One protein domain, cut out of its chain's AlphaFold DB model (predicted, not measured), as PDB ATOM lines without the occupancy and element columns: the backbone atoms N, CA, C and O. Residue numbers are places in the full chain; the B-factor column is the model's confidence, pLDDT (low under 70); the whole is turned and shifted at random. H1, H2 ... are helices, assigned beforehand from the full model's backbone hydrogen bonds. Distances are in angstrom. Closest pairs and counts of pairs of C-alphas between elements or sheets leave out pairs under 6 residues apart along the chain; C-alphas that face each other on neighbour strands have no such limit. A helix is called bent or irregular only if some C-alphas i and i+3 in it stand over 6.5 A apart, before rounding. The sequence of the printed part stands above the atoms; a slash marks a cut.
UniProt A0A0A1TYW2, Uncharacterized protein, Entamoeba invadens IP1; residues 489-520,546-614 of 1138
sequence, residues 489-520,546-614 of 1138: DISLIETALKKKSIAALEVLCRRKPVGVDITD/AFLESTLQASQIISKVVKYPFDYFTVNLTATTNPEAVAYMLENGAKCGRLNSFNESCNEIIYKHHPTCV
ATOM      1  N   ASP A 489      57.015  82.915 -39.104       67.19
ATOM      2  CA  ASP A 489      56.629  83.233 -37.716       67.19
ATOM      3  C   ASP A 489      56.857  84.715 -37.382       67.19
ATOM      4  O   ASP A 489      56.012  85.343 -36.746       67.19
ATOM      5  N   ILE A 490      57.924  85.314 -37.921       68.50
ATOM      6  CA  ILE A 490      58.222  86.749 -37.781       68.50
ATOM      7  C   ILE A 490      57.090  87.610 -38.363       68.50
ATOM      8  O   ILE A 490      56.624  88.538 -37.704       68.50
ATOM      9  N   SER A 491      56.559  87.256 -39.540       72.75
ATOM     10  CA  SER A 491      55.399  87.955 -40.121       72.75
ATOM     11  C   SER A 491      54.122  87.807 -39.281       72.75
ATOM     12  O   SER A 491      53.261  88.691 -39.298       72.75
ATOM     13  N   LEU A 492      53.994  86.710 -38.523       75.31
ATOM     14  CA  LEU A 492      52.875  86.484 -37.609       75.31
ATOM     15  C   LEU A 492      53.004  87.347 -36.348       75.31
ATOM     16  O   LEU A 492      52.009  87.932 -35.928       75.31
ATOM     17  N   ILE A 493      54.215  87.469 -35.797       76.06
ATOM     18  CA  ILE A 493      54.541  88.361 -34.671       76.06
ATOM     19  C   ILE A 493      54.310  89.825 -35.075       76.06
ATOM     20  O   ILE A 493      53.572  90.527 -34.387       76.06
ATOM     21  N   GLU A 494      54.839  90.262 -36.224       76.44
ATOM     22  CA  GLU A 494      54.634  91.615 -36.769       76.44
ATOM     23  C   GLU A 494      53.134  91.920 -36.963       76.44
ATOM     24  O   GLU A 494      52.639  92.969 -36.549       76.44
ATOM     25  N   THR A 495      52.377  90.971 -37.531       78.31
ATOM     26  CA  THR A 495      50.923  91.115 -37.723       78.31
ATOM     27  C   THR A 495      50.166  91.143 -36.393       78.31
ATOM     28  O   THR A 495      49.205  91.901 -36.260       78.31
ATOM     29  N   ALA A 496      50.564  90.332 -35.409       77.81
ATOM     30  CA  ALA A 496      49.932  90.294 -34.093       77.81
ATOM     31  C   ALA A 496      50.181  91.592 -33.308       77.81
ATOM     32  O   ALA A 496      49.237  92.122 -32.722       77.81
ATOM     33  N   LEU A 497      51.397  92.142 -33.375       76.12
ATOM     34  CA  LEU A 497      51.761  93.449 -32.820       76.12
ATOM     35  C   LEU A 497      50.963  94.586 -33.460       76.12
ATOM     36  O   LEU A 497      50.224  95.285 -32.766       76.12
ATOM     37  N   LYS A 498      51.013  94.715 -34.793       75.31
ATOM     38  CA  LYS A 498      50.310  95.781 -35.534       75.31
ATOM     39  C   LYS A 498      48.783  95.697 -35.411       75.31
ATOM     40  O   LYS A 498      48.101  96.711 -35.526       75.31
ATOM     41  N   LYS A 499      48.228  94.512 -35.118       78.88
ATOM     42  CA  LYS A 499      46.802  94.313 -34.782       78.88
ATOM     43  C   LYS A 499      46.497  94.291 -33.278       78.88
ATOM     44  O   LYS A 499      45.363  93.995 -32.913       78.88
ATOM     45  N   LYS A 500      47.479  94.578 -32.413       79.81
ATOM     46  CA  LYS A 500      47.363  94.621 -30.940       79.81
ATOM     47  C   LYS A 500      46.754  93.340 -30.335       79.81
ATOM     48  O   LYS A 500      46.080  93.364 -29.308       79.81
ATOM     49  N   SER A 501      46.992  92.193 -30.978       80.00
ATOM     50  CA  SER A 501      46.353  90.913 -30.662       80.00
ATOM     51  C   SER A 501      47.108  90.155 -29.567       80.00
ATOM     52  O   SER A 501      47.891  89.239 -29.827       80.00
ATOM     53  N   ILE A 502      46.829  90.536 -28.320       75.31
ATOM     54  CA  ILE A 502      47.385  89.946 -27.090       75.31
ATOM     55  C   ILE A 502      47.311  88.412 -27.100       75.31
ATOM     56  O   ILE A 502      48.320  87.752 -26.880       75.31
ATOM     57  N   ALA A 503      46.153  87.831 -27.429       71.06
ATOM     58  CA  ALA A 503      45.975  86.376 -27.447       71.06
ATOM     59  C   ALA A 503      46.841  85.670 -28.513       71.06
ATOM     60  O   ALA A 503      47.345  84.573 -28.271       71.06
ATOM     61  N   ALA A 504      47.058  86.293 -29.679       71.81
ATOM     62  CA  ALA A 504      47.950  85.742 -30.700       71.81
ATOM     63  C   ALA A 504      49.415  85.772 -30.233       71.81
ATOM     64  O   ALA A 504      50.137  84.792 -30.427       71.81
ATOM     65  N   LEU A 505      49.832  86.847 -29.552       73.12
ATOM     66  CA  LEU A 505      51.151  86.930 -28.923       73.12
ATOM     67  C   LEU A 505      51.299  85.883 -27.807       73.12
ATOM     68  O   LEU A 505      52.265  85.128 -27.843       73.12
ATOM     69  N   GLU A 506      50.337  85.742 -26.886       73.94
ATOM     70  CA  GLU A 506      50.356  84.716 -25.822       73.94
ATOM     71  C   GLU A 506      50.529  83.287 -26.380       73.94
ATOM     72  O   GLU A 506      51.256  82.480 -25.794       73.94
ATOM     73  N   VAL A 507      49.900  82.967 -27.518       73.31
ATOM     74  CA  VAL A 507      50.044  81.668 -28.203       73.31
ATOM     75  C   VAL A 507      51.420  81.516 -28.866       73.31
ATOM     76  O   VAL A 507      52.025  80.446 -28.765       73.31
ATOM     77  N   LEU A 508      51.945  82.567 -29.501       68.50
ATOM     78  CA  LEU A 508      53.279  82.560 -30.119       68.50
ATOM     79  C   LEU A 508      54.401  82.443 -29.072       68.50
ATOM     80  O   LEU A 508      55.319  81.647 -29.262       68.50
ATOM     81  N   CYS A 509      54.283  83.127 -27.927       65.62
ATOM     82  CA  CYS A 509      55.209  83.008 -26.791       65.62
ATOM     83  C   CYS A 509      55.391  81.545 -26.361       65.62
ATOM     84  O   CYS A 509      56.509  81.056 -26.186       65.62
ATOM     85  N   ARG A 510      54.273  80.823 -26.217       66.00
ATOM     86  CA  ARG A 510      54.243  79.432 -25.736       66.00
ATOM     87  C   ARG A 510      54.867  78.437 -26.719       66.00
ATOM     88  O   ARG A 510      55.240  77.348 -26.294       66.00
ATOM     89  N   ARG A 511      55.012  78.792 -28.002       56.75
ATOM     90  CA  ARG A 511      55.605  77.918 -29.027       56.75
ATOM     91  C   ARG A 511      57.135  77.856 -29.016       56.75
ATOM     92  O   ARG A 511      57.654  76.917 -29.606       56.75
ATOM     93  N   LYS A 512      57.841  78.797 -28.363       53.34
ATOM     94  CA  LYS A 512      59.308  78.986 -28.486       53.34
ATOM     95  C   LYS A 512      59.749  79.016 -29.969       53.34
ATOM     96  O   LYS A 512      60.298  78.023 -30.444       53.34
ATOM     97  N   PRO A 513      59.474  80.105 -30.714       53.34
ATOM     98  CA  PRO A 513      59.679  80.152 -32.165       53.34
ATOM     99  C   PRO A 513      61.129  79.817 -32.551       53.34
ATOM    100  O   PRO A 513      62.071  80.529 -32.206       53.34
ATOM    101  N   VAL A 514      61.300  78.697 -33.258       41.88
ATOM    102  CA  VAL A 514      62.611  78.162 -33.644       41.88
ATOM    103  C   VAL A 514      63.140  78.970 -34.828       41.88
ATOM    104  O   VAL A 514      62.579  78.902 -35.920       41.88
ATOM    105  N   GLY A 515      64.215  79.728 -34.602       42.44
ATOM    106  CA  GLY A 515      64.770  80.673 -35.579       42.44
ATOM    107  C   GLY A 515      64.733  82.145 -35.148       42.44
ATOM    108  O   GLY A 515      65.058  83.002 -35.959       42.44
ATOM    109  N   VAL A 516      64.370  82.443 -33.892       44.12
ATOM    110  CA  VAL A 516      64.631  83.750 -33.243       44.12
ATOM    111  C   VAL A 516      65.771  83.631 -32.210       44.12
ATOM    112  O   VAL A 516      65.815  84.348 -31.215       44.12
ATOM    113  N   ASP A 517      66.710  82.709 -32.451       43.44
ATOM    114  CA  ASP A 517      68.051  82.778 -31.864       43.44
ATOM    115  C   ASP A 517      68.837  83.802 -32.713       43.44
ATOM    116  O   ASP A 517      69.167  83.537 -33.866       43.44
ATOM    117  N   ILE A 518      69.076  85.005 -32.174       47.84
ATOM    118  CA  ILE A 518      69.761  86.132 -32.859       47.84
ATOM    119  C   ILE A 518      71.304  85.935 -32.841       47.84
ATOM    120  O   ILE A 518      72.077  86.804 -33.228       47.84
ATOM    121  N   THR A 519      71.764  84.763 -32.395       36.00
ATOM    122  CA  THR A 519      73.152  84.429 -32.041       36.00
ATOM    123  C   THR A 519      74.132  84.381 -33.213       36.00
ATOM    124  O   THR A 519      75.310  84.671 -33.027       36.00
ATOM    125  N   ASP A 520      73.675  83.977 -34.400       33.78
ATOM    126  CA  ASP A 520      74.562  83.397 -35.422       33.78
ATOM    127  C   ASP A 520      75.099  84.415 -36.456       33.78
ATOM    128  O   ASP A 520      75.778  84.033 -37.408       33.78
ATOM    129  N   ALA A 546      57.486  97.373 -34.743       78.75
ATOM    130  CA  ALA A 546      56.137  96.919 -34.411       78.75
ATOM    131  C   ALA A 546      55.868  96.848 -32.892       78.75
ATOM    132  O   ALA A 546      54.711  96.921 -32.480       78.75
ATOM    133  N   PHE A 547      56.907  96.706 -32.063       81.50
ATOM    134  CA  PHE A 547      56.843  96.790 -30.601       81.50
ATOM    135  C   PHE A 547      56.731  98.245 -30.128       81.50
ATOM    136  O   PHE A 547      55.898  98.536 -29.268       81.50
ATOM    137  N   LEU A 548      57.506  99.162 -30.709       80.75
ATOM    138  CA  LEU A 548      57.476 100.594 -30.397       80.75
ATOM    139  C   LEU A 548      56.131 101.233 -30.778       80.75
ATOM    140  O   LEU A 548      55.677 102.140 -30.089       80.75
ATOM    141  N   GLU A 549      55.432 100.717 -31.794       80.31
ATOM    142  CA  GLU A 549      54.047 101.104 -32.135       80.31
ATOM    143  C   GLU A 549      52.956 100.353 -31.324       80.31
ATOM    144  O   GLU A 549      51.750 100.549 -31.536       80.31
ATOM    145  N   SER A 550      53.340  99.467 -30.396       81.12
ATOM    146  CA  SER A 550      52.415  98.615 -29.630       81.12
ATOM    147  C   SER A 550      51.978  99.215 -28.281       81.12
ATOM    148  O   SER A 550      52.465 100.248 -27.828       81.12
ATOM    149  N   THR A 551      50.992  98.587 -27.634       78.75
ATOM    150  CA  THR A 551      50.471  99.000 -26.317       78.75
ATOM    151  C   THR A 551      51.205  98.306 -25.165       78.75
ATOM    152  O   THR A 551      51.712  97.200 -25.335       78.75
ATOM    153  N   LEU A 552      51.178  98.897 -23.963       66.31
ATOM    154  CA  LEU A 552      51.817  98.379 -22.737       66.31
ATOM    155  C   LEU A 552      51.588  96.878 -22.457       66.31
ATOM    156  O   LEU A 552      52.467  96.171 -21.971       66.31
ATOM    157  N   GLN A 553      50.402  96.356 -22.779       73.44
ATOM    158  CA  GLN A 553      50.086  94.937 -22.574       73.44
ATOM    159  C   GLN A 553      50.822  94.011 -23.560       73.44
ATOM    160  O   GLN A 553      51.071  92.855 -23.233       73.44
ATOM    161  N   ALA A 554      51.207  94.503 -24.742       65.12
ATOM    162  CA  ALA A 554      52.054  93.771 -25.679       65.12
ATOM    163  C   ALA A 554      53.537  93.814 -25.264       65.12
ATOM    164  O   ALA A 554      54.211  92.786 -25.367       65.12
ATOM    165  N   SER A 555      54.038  94.934 -24.722       64.06
ATOM    166  CA  SER A 555      55.433  95.017 -24.258       64.06
ATOM    167  C   SER A 555      55.708  94.088 -23.067       64.06
ATOM    168  O   SER A 555      56.663  93.310 -23.108       64.06
ATOM    169  N   GLN A 556      54.795  94.029 -22.087       67.75
ATOM    170  CA  GLN A 556      54.830  93.076 -20.959       67.75
ATOM    171  C   GLN A 556      54.736  91.587 -21.357       67.75
ATOM    172  O   GLN A 556      54.982  90.696 -20.534       67.75
ATOM    173  N   ILE A 557      54.326  91.295 -22.594       70.56
ATOM    174  CA  ILE A 557      54.296  89.938 -23.154       70.56
ATOM    175  C   ILE A 557      55.590  89.657 -23.919       70.56
ATOM    176  O   ILE A 557      56.146  88.568 -23.788       70.56
ATOM    177  N   ILE A 558      56.113  90.633 -24.665       64.50
ATOM    178  CA  ILE A 558      57.344  90.474 -25.449       64.50
ATOM    179  C   ILE A 558      58.603  90.400 -24.580       64.50
ATOM    180  O   ILE A 558      59.531  89.693 -24.964       64.50
ATOM    181  N   SER A 559      58.606  90.953 -23.364       62.97
ATOM    182  CA  SER A 559      59.660  90.684 -22.364       62.97
ATOM    183  C   SER A 559      59.799  89.203 -21.972       62.97
ATOM    184  O   SER A 559      60.809  88.793 -21.410       62.97
ATOM    185  N   LYS A 560      58.803  88.365 -22.293       65.31
ATOM    186  CA  LYS A 560      58.830  86.902 -22.094       65.31
ATOM    187  C   LYS A 560      59.240  86.141 -23.363       65.31
ATOM    188  O   LYS A 560      59.302  84.912 -23.342       65.31
ATOM    189  N   VAL A 561      59.498  86.860 -24.460       60.81
ATOM    190  CA  VAL A 561      59.911  86.343 -25.778       60.81
ATOM    191  C   VAL A 561      61.346  86.755 -26.090       60.81
ATOM    192  O   VAL A 561      62.166  85.901 -26.419       60.81
ATOM    193  N   VAL A 562      61.652  88.048 -25.968       65.75
ATOM    194  CA  VAL A 562      62.999  88.597 -26.137       65.75
ATOM    195  C   VAL A 562      63.808  88.233 -24.900       65.75
ATOM    196  O   VAL A 562      63.571  88.744 -23.813       65.75
ATOM    197  N   LYS A 563      64.740  87.294 -25.074       56.78
ATOM    198  CA  LYS A 563      65.653  86.817 -24.024       56.78
ATOM    199  C   LYS A 563      66.980  87.572 -23.950       56.78
ATOM    200  O   LYS A 563      67.768  87.297 -23.052       56.78
ATOM    201  N   TYR A 564      67.248  88.436 -24.921       62.47
ATOM    202  CA  TYR A 564      68.467  89.233 -24.964       62.47
ATOM    203  C   TYR A 564      68.342  90.462 -24.054       62.47
ATOM    204  O   TYR A 564      67.237  91.003 -23.956       62.47
ATOM    205  N   PRO A 565      69.445  90.926 -23.436       65.38
ATOM    206  CA  PRO A 565      69.515  92.269 -22.861       65.38
ATOM    207  C   PRO A 565      69.139  93.305 -23.925       65.38
ATOM    208  O   PRO A 565      69.485  93.127 -25.100       65.38
ATOM    209  N   PHE A 566      68.427  94.374 -23.554       73.44
ATOM    210  CA  PHE A 566      68.044  95.385 -24.545       73.44
ATOM    211  C   PHE A 566      69.223  96.286 -24.956       73.44
ATOM    212  O   PHE A 566      69.117  97.001 -25.945       73.44
ATOM    213  N   ASP A 567      70.350  96.177 -24.258       71.31
ATOM    214  CA  ASP A 567      71.654  96.847 -24.380       71.31
ATOM    215  C   ASP A 567      72.226  96.902 -25.812       71.31
ATOM    216  O   ASP A 567      73.036  97.770 -26.144       71.31
ATOM    217  N   TYR A 568      71.793  95.982 -26.679       67.81
ATOM    218  CA  TYR A 568      72.171  95.905 -28.096       67.81
ATOM    219  C   TYR A 568      71.221  96.666 -29.041       67.81
ATOM    220  O   TYR A 568      71.468  96.717 -30.247       67.81
ATOM    221  N   PHE A 569      70.132  97.248 -28.533       72.06
ATOM    222  CA  PHE A 569      69.117  97.951 -29.318       72.06
ATOM    223  C   PHE A 569      69.122  99.454 -29.032       72.06
ATOM    224  O   PHE A 569      68.820  99.898 -27.925       72.06
ATOM    225  N   THR A 570      69.383 100.240 -30.073       74.81
ATOM    226  CA  THR A 570      69.221 101.699 -30.076       74.81
ATOM    227  C   THR A 570      67.765 102.060 -30.397       74.81
ATOM    228  O   THR A 570      67.227 101.644 -31.428       74.81
ATOM    229  N   VAL A 571      67.099 102.830 -29.530       75.00
ATOM    230  CA  VAL A 571      65.659 103.141 -29.666       75.00
ATOM    231  C   VAL A 571      65.401 104.215 -30.736       75.00
ATOM    232  O   VAL A 571      65.371 105.410 -30.453       75.00
ATOM    233  N   ASN A 572      65.188 103.796 -31.985       74.75
ATOM    234  CA  ASN A 572      64.840 104.699 -33.089       74.75
ATOM    235  C   ASN A 572      63.400 105.231 -32.962       74.75
ATOM    236  O   ASN A 572      62.438 104.545 -33.306       74.75
ATOM    237  N   LEU A 573      63.259 106.476 -32.499       77.12
ATOM    238  CA  LEU A 573      61.968 107.143 -32.321       77.12
ATOM    239  C   LEU A 573      61.280 107.513 -33.643       77.12
ATOM    240  O   LEU A 573      61.842 108.218 -34.485       77.12
ATOM    241  N   THR A 574      59.992 107.194 -33.737       78.06
ATOM    242  CA  THR A 574      59.045 107.726 -34.733       78.06
ATOM    243  C   THR A 574      58.008 108.649 -34.077       78.06
ATOM    244  O   THR A 574      57.820 108.645 -32.857       78.06
ATOM    245  N   ALA A 575      57.254 109.399 -34.888       73.56
ATOM    246  CA  ALA A 575      56.070 110.135 -34.425       73.56
ATOM    247  C   ALA A 575      54.920 109.218 -33.931       73.56
ATOM    248  O   ALA A 575      53.981 109.690 -33.300       73.56
ATOM    249  N   THR A 576      54.982 107.909 -34.217       80.25
ATOM    250  CA  THR A 576      54.013 106.878 -33.786       80.25
ATOM    251  C   THR A 576      54.478 106.058 -32.579       80.25
ATOM    252  O   THR A 576      53.721 105.225 -32.082       80.25
ATOM    253  N   THR A 577      55.709 106.273 -32.104       86.62
ATOM    254  CA  THR A 577      56.315 105.499 -31.013       86.62
ATOM    255  C   THR A 577      55.602 105.755 -29.682       86.62
ATOM    256  O   THR A 577      55.409 106.906 -29.286       86.62
ATOM    257  N   ASN A 578      55.233 104.679 -28.982       85.94
ATOM    258  CA  ASN A 578      54.612 104.712 -27.662       85.94
ATOM    259  C   ASN A 578      55.654 105.067 -26.574       85.94
ATOM    260  O   ASN A 578      56.583 104.278 -26.365       85.94
ATOM    261  N   PRO A 579      55.475 106.168 -25.817       87.19
ATOM    262  CA  PRO A 579      56.381 106.546 -24.732       87.19
ATOM    263  C   PRO A 579      56.547 105.456 -23.655       87.19
ATOM    264  O   PRO A 579      57.640 105.269 -23.130       87.19
ATOM    265  N   GLU A 580      55.503 104.666 -23.376       86.94
ATOM    266  CA  GLU A 580      55.562 103.553 -22.411       86.94
ATOM    267  C   GLU A 580      56.469 102.404 -22.889       86.94
ATOM    268  O   GLU A 580      57.103 101.727 -22.081       86.94
ATOM    269  N   ALA A 581      56.536 102.173 -24.205       83.44
ATOM    270  CA  ALA A 581      57.405 101.158 -24.795       83.44
ATOM    271  C   ALA A 581      58.876 101.610 -24.771       83.44
ATOM    272  O   ALA A 581      59.757 100.789 -24.517       83.44
ATOM    273  N   VAL A 582      59.125 102.912 -24.962       86.19
ATOM    274  CA  VAL A 582      60.453 103.532 -24.816       86.19
ATOM    275  C   VAL A 582      60.933 103.443 -23.369       86.19
ATOM    276  O   VAL A 582      62.025 102.931 -23.142       86.19
ATOM    277  N   ALA A 583      60.106 103.851 -22.396       87.00
ATOM    278  CA  ALA A 583      60.429 103.724 -20.972       87.00
ATOM    279  C   ALA A 583      60.812 102.285 -20.617       87.00
ATOM    280  O   ALA A 583      61.893 102.054 -20.086       87.00
ATOM    281  N   TYR A 584      59.977 101.312 -21.001       84.69
ATOM    282  CA  TYR A 584      60.249  99.908 -20.714       84.69
ATOM    283  C   TYR A 584      61.562  99.412 -21.345       84.69
ATOM    284  O   TYR A 584      62.306  98.673 -20.706       84.69
ATOM    285  N   MET A 585      61.887  99.818 -22.577       84.56
ATOM    286  CA  MET A 585      63.159  99.442 -23.205       84.56
ATOM    287  C   MET A 585      64.362 100.027 -22.452       84.56
ATOM    288  O   MET A 585      65.285  99.278 -22.137       84.56
ATOM    289  N   LEU A 586      64.337 101.317 -22.100       85.62
ATOM    290  CA  LEU A 586      65.422 101.975 -21.353       85.62
ATOM    291  C   LEU A 586      65.568 101.411 -19.926       85.62
ATOM    292  O   LEU A 586      66.681 101.176 -19.467       85.62
ATOM    293  N   GLU A 587      64.458 101.115 -19.241       85.88
ATOM    294  CA  GLU A 587      64.440 100.435 -17.931       85.88
ATOM    295  C   GLU A 587      65.070  99.030 -17.964       85.88
ATOM    296  O   GLU A 587      65.494  98.531 -16.925       85.88
ATOM    297  N   ASN A 588      65.135  98.390 -19.137       83.44
ATOM    298  CA  ASN A 588      65.693  97.046 -19.328       83.44
ATOM    299  C   ASN A 588      67.015  97.072 -20.132       83.44
ATOM    300  O   ASN A 588      67.395  96.053 -20.710       83.44
ATOM    301  N   GLY A 589      67.704  98.222 -20.155       80.25
ATOM    302  CA  GLY A 589      69.078  98.373 -20.654       80.25
ATOM    303  C   GLY A 589      69.233  98.964 -22.058       80.25
ATOM    304  O   GLY A 589      70.363  99.165 -22.493       80.25
ATOM    305  N   ALA A 590      68.147  99.265 -22.780       84.38
ATOM    306  CA  ALA A 590      68.237  99.753 -24.162       84.38
ATOM    307  C   ALA A 590      69.051 101.041 -24.303       84.38
ATOM    308  O   ALA A 590      68.972 101.946 -23.472       84.38
ATOM    309  N   LYS A 591      69.769 101.160 -25.422       81.12
ATOM    310  CA  LYS A 591      70.536 102.364 -25.734       81.12
ATOM    311  C   LYS A 591      69.629 103.495 -26.195       81.12
ATOM    312  O   LYS A 591      68.733 103.319 -27.029       81.12
ATOM    313  N   CYS A 592      69.917 104.684 -25.677       71.00
ATOM    314  CA  CYS A 592      69.295 105.930 -26.094       71.00
ATOM    315  C   CYS A 592      69.503 106.156 -27.598       71.00
ATOM    316  O   CYS A 592      70.611 106.444 -28.046       71.00
ATOM    317  N   GLY A 593      68.428 106.073 -28.385       68.75
ATOM    318  CA  GLY A 593      68.469 106.533 -29.769       68.75
ATOM    319  C   GLY A 593      68.486 108.054 -29.882       68.75
ATOM    320  O   GLY A 593      68.406 108.784 -28.893       68.75
ATOM    321  N   ARG A 594      68.586 108.542 -31.121       76.62
ATOM    322  CA  ARG A 594      68.533 109.979 -31.409       76.62
ATOM    323  C   ARG A 594      67.201 110.566 -30.921       76.62
ATOM    324  O   ARG A 594      66.143 110.099 -31.351       76.62
ATOM    325  N   LEU A 595      67.258 111.625 -30.108       83.19
ATOM    326  CA  LEU A 595      66.100 112.491 -29.860       83.19
ATOM    327  C   LEU A 595      65.519 112.971 -31.202       83.19
ATOM    328  O   LEU A 595      66.271 113.222 -32.152       83.19
ATOM    329  N   ASN A 596      64.193 113.109 -31.296       81.62
ATOM    330  CA  ASN A 596      63.534 113.551 -32.529       81.62
ATOM    331  C   ASN A 596      62.594 114.738 -32.293       81.62
ATOM    332  O   ASN A 596      62.102 114.957 -31.191       81.62
ATOM    333  N   SER A 597      62.313 115.492 -33.351       79.62
ATOM    334  CA  SER A 597      61.563 116.746 -33.263       79.62
ATOM    335  C   SER A 597      60.030 116.568 -33.306       79.62
ATOM    336  O   SER A 597      59.290 117.533 -33.497       79.62
ATOM    337  N   PHE A 598      59.537 115.333 -33.109       78.81
ATOM    338  CA  PHE A 598      58.135 114.938 -33.319       78.81
ATOM    339  C   PHE A 598      57.446 114.272 -32.115       78.81
ATOM    340  O   PHE A 598      56.230 114.083 -32.162       78.81
ATOM    341  N   ASN A 599      58.176 113.863 -31.071       84.19
ATOM    342  CA  ASN A 599      57.624 113.047 -29.979       84.19
ATOM    343  C   ASN A 599      58.147 113.491 -28.600       84.19
ATOM    344  O   ASN A 599      58.937 112.796 -27.961       84.19
ATOM    345  N   GLU A 600      57.680 114.659 -28.146       85.69
ATOM    346  CA  GLU A 600      58.024 115.277 -26.850       85.69
ATOM    347  C   GLU A 600      57.935 114.276 -25.688       85.69
ATOM    348  O   GLU A 600      58.901 114.099 -24.955       85.69
ATOM    349  N   SER A 601      56.839 113.519 -25.587       88.69
ATOM    350  CA  SER A 601      56.641 112.521 -24.527       88.69
ATOM    351  C   SER A 601      57.688 111.398 -24.507       88.69
ATOM    352  O   SER A 601      57.967 110.851 -23.441       88.69
ATOM    353  N   CYS A 602      58.270 111.028 -25.655       88.19
ATOM    354  CA  CYS A 602      59.401 110.094 -25.693       88.19
ATOM    355  C   CYS A 602      60.725 110.783 -25.346       88.19
ATOM    356  O   CYS A 602      61.551 110.183 -24.662       88.19
ATOM    357  N   ASN A 603      60.915 112.031 -25.784       89.44
ATOM    358  CA  ASN A 603      62.108 112.823 -25.478       89.44
ATOM    359  C   ASN A 603      62.246 113.089 -23.967       89.44
ATOM    360  O   ASN A 603      63.335 112.925 -23.433       89.44
ATOM    361  N   GLU A 604      61.148 113.403 -23.272       90.12
ATOM    362  CA  GLU A 604      61.074 113.541 -21.804       90.12
ATOM    363  C   GLU A 604      61.564 112.280 -21.074       90.12
ATOM    364  O   GLU A 604      62.390 112.332 -20.162       90.12
ATOM    365  N   ILE A 605      61.073 111.112 -21.502       89.69
ATOM    366  CA  ILE A 605      61.450 109.813 -20.930       89.69
ATOM    367  C   ILE A 605      62.921 109.501 -21.210       89.69
ATOM    368  O   ILE A 605      63.634 109.054 -20.313       89.69
ATOM    369  N   ILE A 606      63.394 109.777 -22.425       88.19
ATOM    370  CA  ILE A 606      64.796 109.595 -22.800       88.19
ATOM    371  C   ILE A 606      65.712 110.518 -21.990       88.19
ATOM    372  O   ILE A 606      66.667 110.025 -21.394       88.19
ATOM    373  N   TYR A 607      65.396 111.809 -21.882       88.62
ATOM    374  CA  TYR A 607      66.157 112.776 -21.087       88.62
ATOM    375  C   TYR A 607      66.233 112.365 -19.613       88.62
ATOM    376  O   TYR A 607      67.308 112.380 -19.017       88.62
ATOM    377  N   LYS A 608      65.117 111.904 -19.036       89.44
ATOM    378  CA  LYS A 608      65.058 111.412 -17.653       89.44
ATOM    379  C   LYS A 608      65.984 110.212 -17.393       89.44
ATOM    380  O   LYS A 608      66.464 110.067 -16.270       89.44
ATOM    381  N   HIS A 609      66.223 109.356 -18.389       86.31
ATOM    382  CA  HIS A 609      67.130 108.204 -18.273       86.31
ATOM    383  C   HIS A 609      68.578 108.536 -18.679       86.31
ATOM    384  O   HIS A 609      69.514 108.013 -18.075       86.31
ATOM    385  N   HIS A 610      68.777 109.419 -19.660       85.12
ATOM    386  CA  HIS A 610      70.083 109.779 -20.219       85.12
ATOM    387  C   HIS A 610      70.208 111.300 -20.439       85.12
ATOM    388  O   HIS A 610      70.200 111.745 -21.586       85.12
ATOM    389  N   PRO A 611      70.382 112.126 -19.386       86.12
ATOM    390  CA  PRO A 611      70.355 113.589 -19.513       86.12
ATOM    391  C   PRO A 611      71.370 114.186 -20.500       86.12
ATOM    392  O   PRO A 611      71.162 115.278 -21.017       86.12
ATOM    393  N   THR A 612      72.460 113.475 -20.800       85.06
ATOM    394  CA  THR A 612      73.480 113.876 -21.785       85.06
ATOM    395  C   THR A 612      72.975 113.899 -23.233       85.06
ATOM    396  O   THR A 612      73.594 114.550 -24.078       85.06
ATOM    397  N   CYS A 613      71.855 113.234 -23.537       86.00
ATOM    398  CA  CYS A 613      71.364 113.052 -24.903       86.00
ATOM    399  C   CYS A 613      70.954 114.357 -25.605       86.00
ATOM    400  O   CYS A 613      70.880 114.366 -26.831       86.00
ATOM    401  N   VAL A 614      70.682 115.441 -24.860       88.56
ATOM    402  CA  VAL A 614      70.318 116.773 -25.397       88.56
ATOM    403  C   VAL A 614      71.517 117.517 -25.991       88.56
ATOM    404  O   VAL A 614      71.367 118.312 -26.917       88.56
TER     405      VAL A 614
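Overview. This is residues 489 to 520 and 546 to 614 of the 1138 residues of an uncharacterized protein of Entamoeba invadens IP1 (UniProt A0A0A1TYW2). Four short helices, H2, H3, H4 and H5, stand side by side in a single row and run the same way, while H1 folds back on H2 at one end of the row and little H6 sits at the other. Long loops lead from H3 to H4 and from H4 to H5. The printed part has 101 residues, with six named helices from H1 to H6 and no named strand; it is all helix by class, though under half of its residues, 49, are in named elements. It is compact, with a radius of gyration of the C-alphas of 14.1 A and spans of 41 by 29 by 18 A.

Arrangement. Look first at H5, residues 600 to 609. It touches H4, residues 579 to 587, closest at the C-alphas of Cys 602 and Pro 579, 4.8 A apart, with a shallow tilt of 14 degrees, the same way. H4 touches H3, residues 552 to 558, at a steep tilt of 43 degrees; C-alphas 580 and 552 are closest, 6.4 A apart. H3 touches H2, residues 502 to 510, at a shallow tilt of 17 degrees; C-alphas 554 and 502 are closest, 6.2 A apart. H2 and H1, residues 489 to 498, form a hairpin, opposite ways at a shallow tilt of 27 degrees, with C-alphas 504 and 496 closest at 6.0 A. H6, residues 611 to 614, and H5 only just touch, only at the corner, with 3 pairs of C-alphas within 8 A; the closest are 613 and 607, 6.5 A apart. Every O i to N i+4 pair is within hydrogen-bond range in H1, H2 and H4, against 2 of 3 in H3 and 5 of 6 in H5; H6 is too short for one.

Along the chain. Find C-alpha 600 at (58.024, 115.277, -26.850); from there H5 runs 14.4 A to C-alpha 609. H1 begins at C-alpha 489, (56.629, 83.233, -37.716), and spans 14.2 A. H2 spans 12.6 A, H4 12.2 A and H3 10.0 A. H6 is only just irregular, with C-alphas 611 and 614 at 6.7 A from each other, and it ends at C-alpha 614, (70.318, 116.773, -25.397).

Size, cuts and confidence. The C-alphas of Arg 511 and Val 614 are farthest apart, 41.7 A. Residues 521 to 545 are not printed, and C-alphas 520 and 546 are 22.9 A apart across the cut. The links H3 to H4 and H4 to H5 are long. The mean pLDDT of the printed part is 74.2; 29 residues are under 70, among them 508 to 520 and 558 to 565.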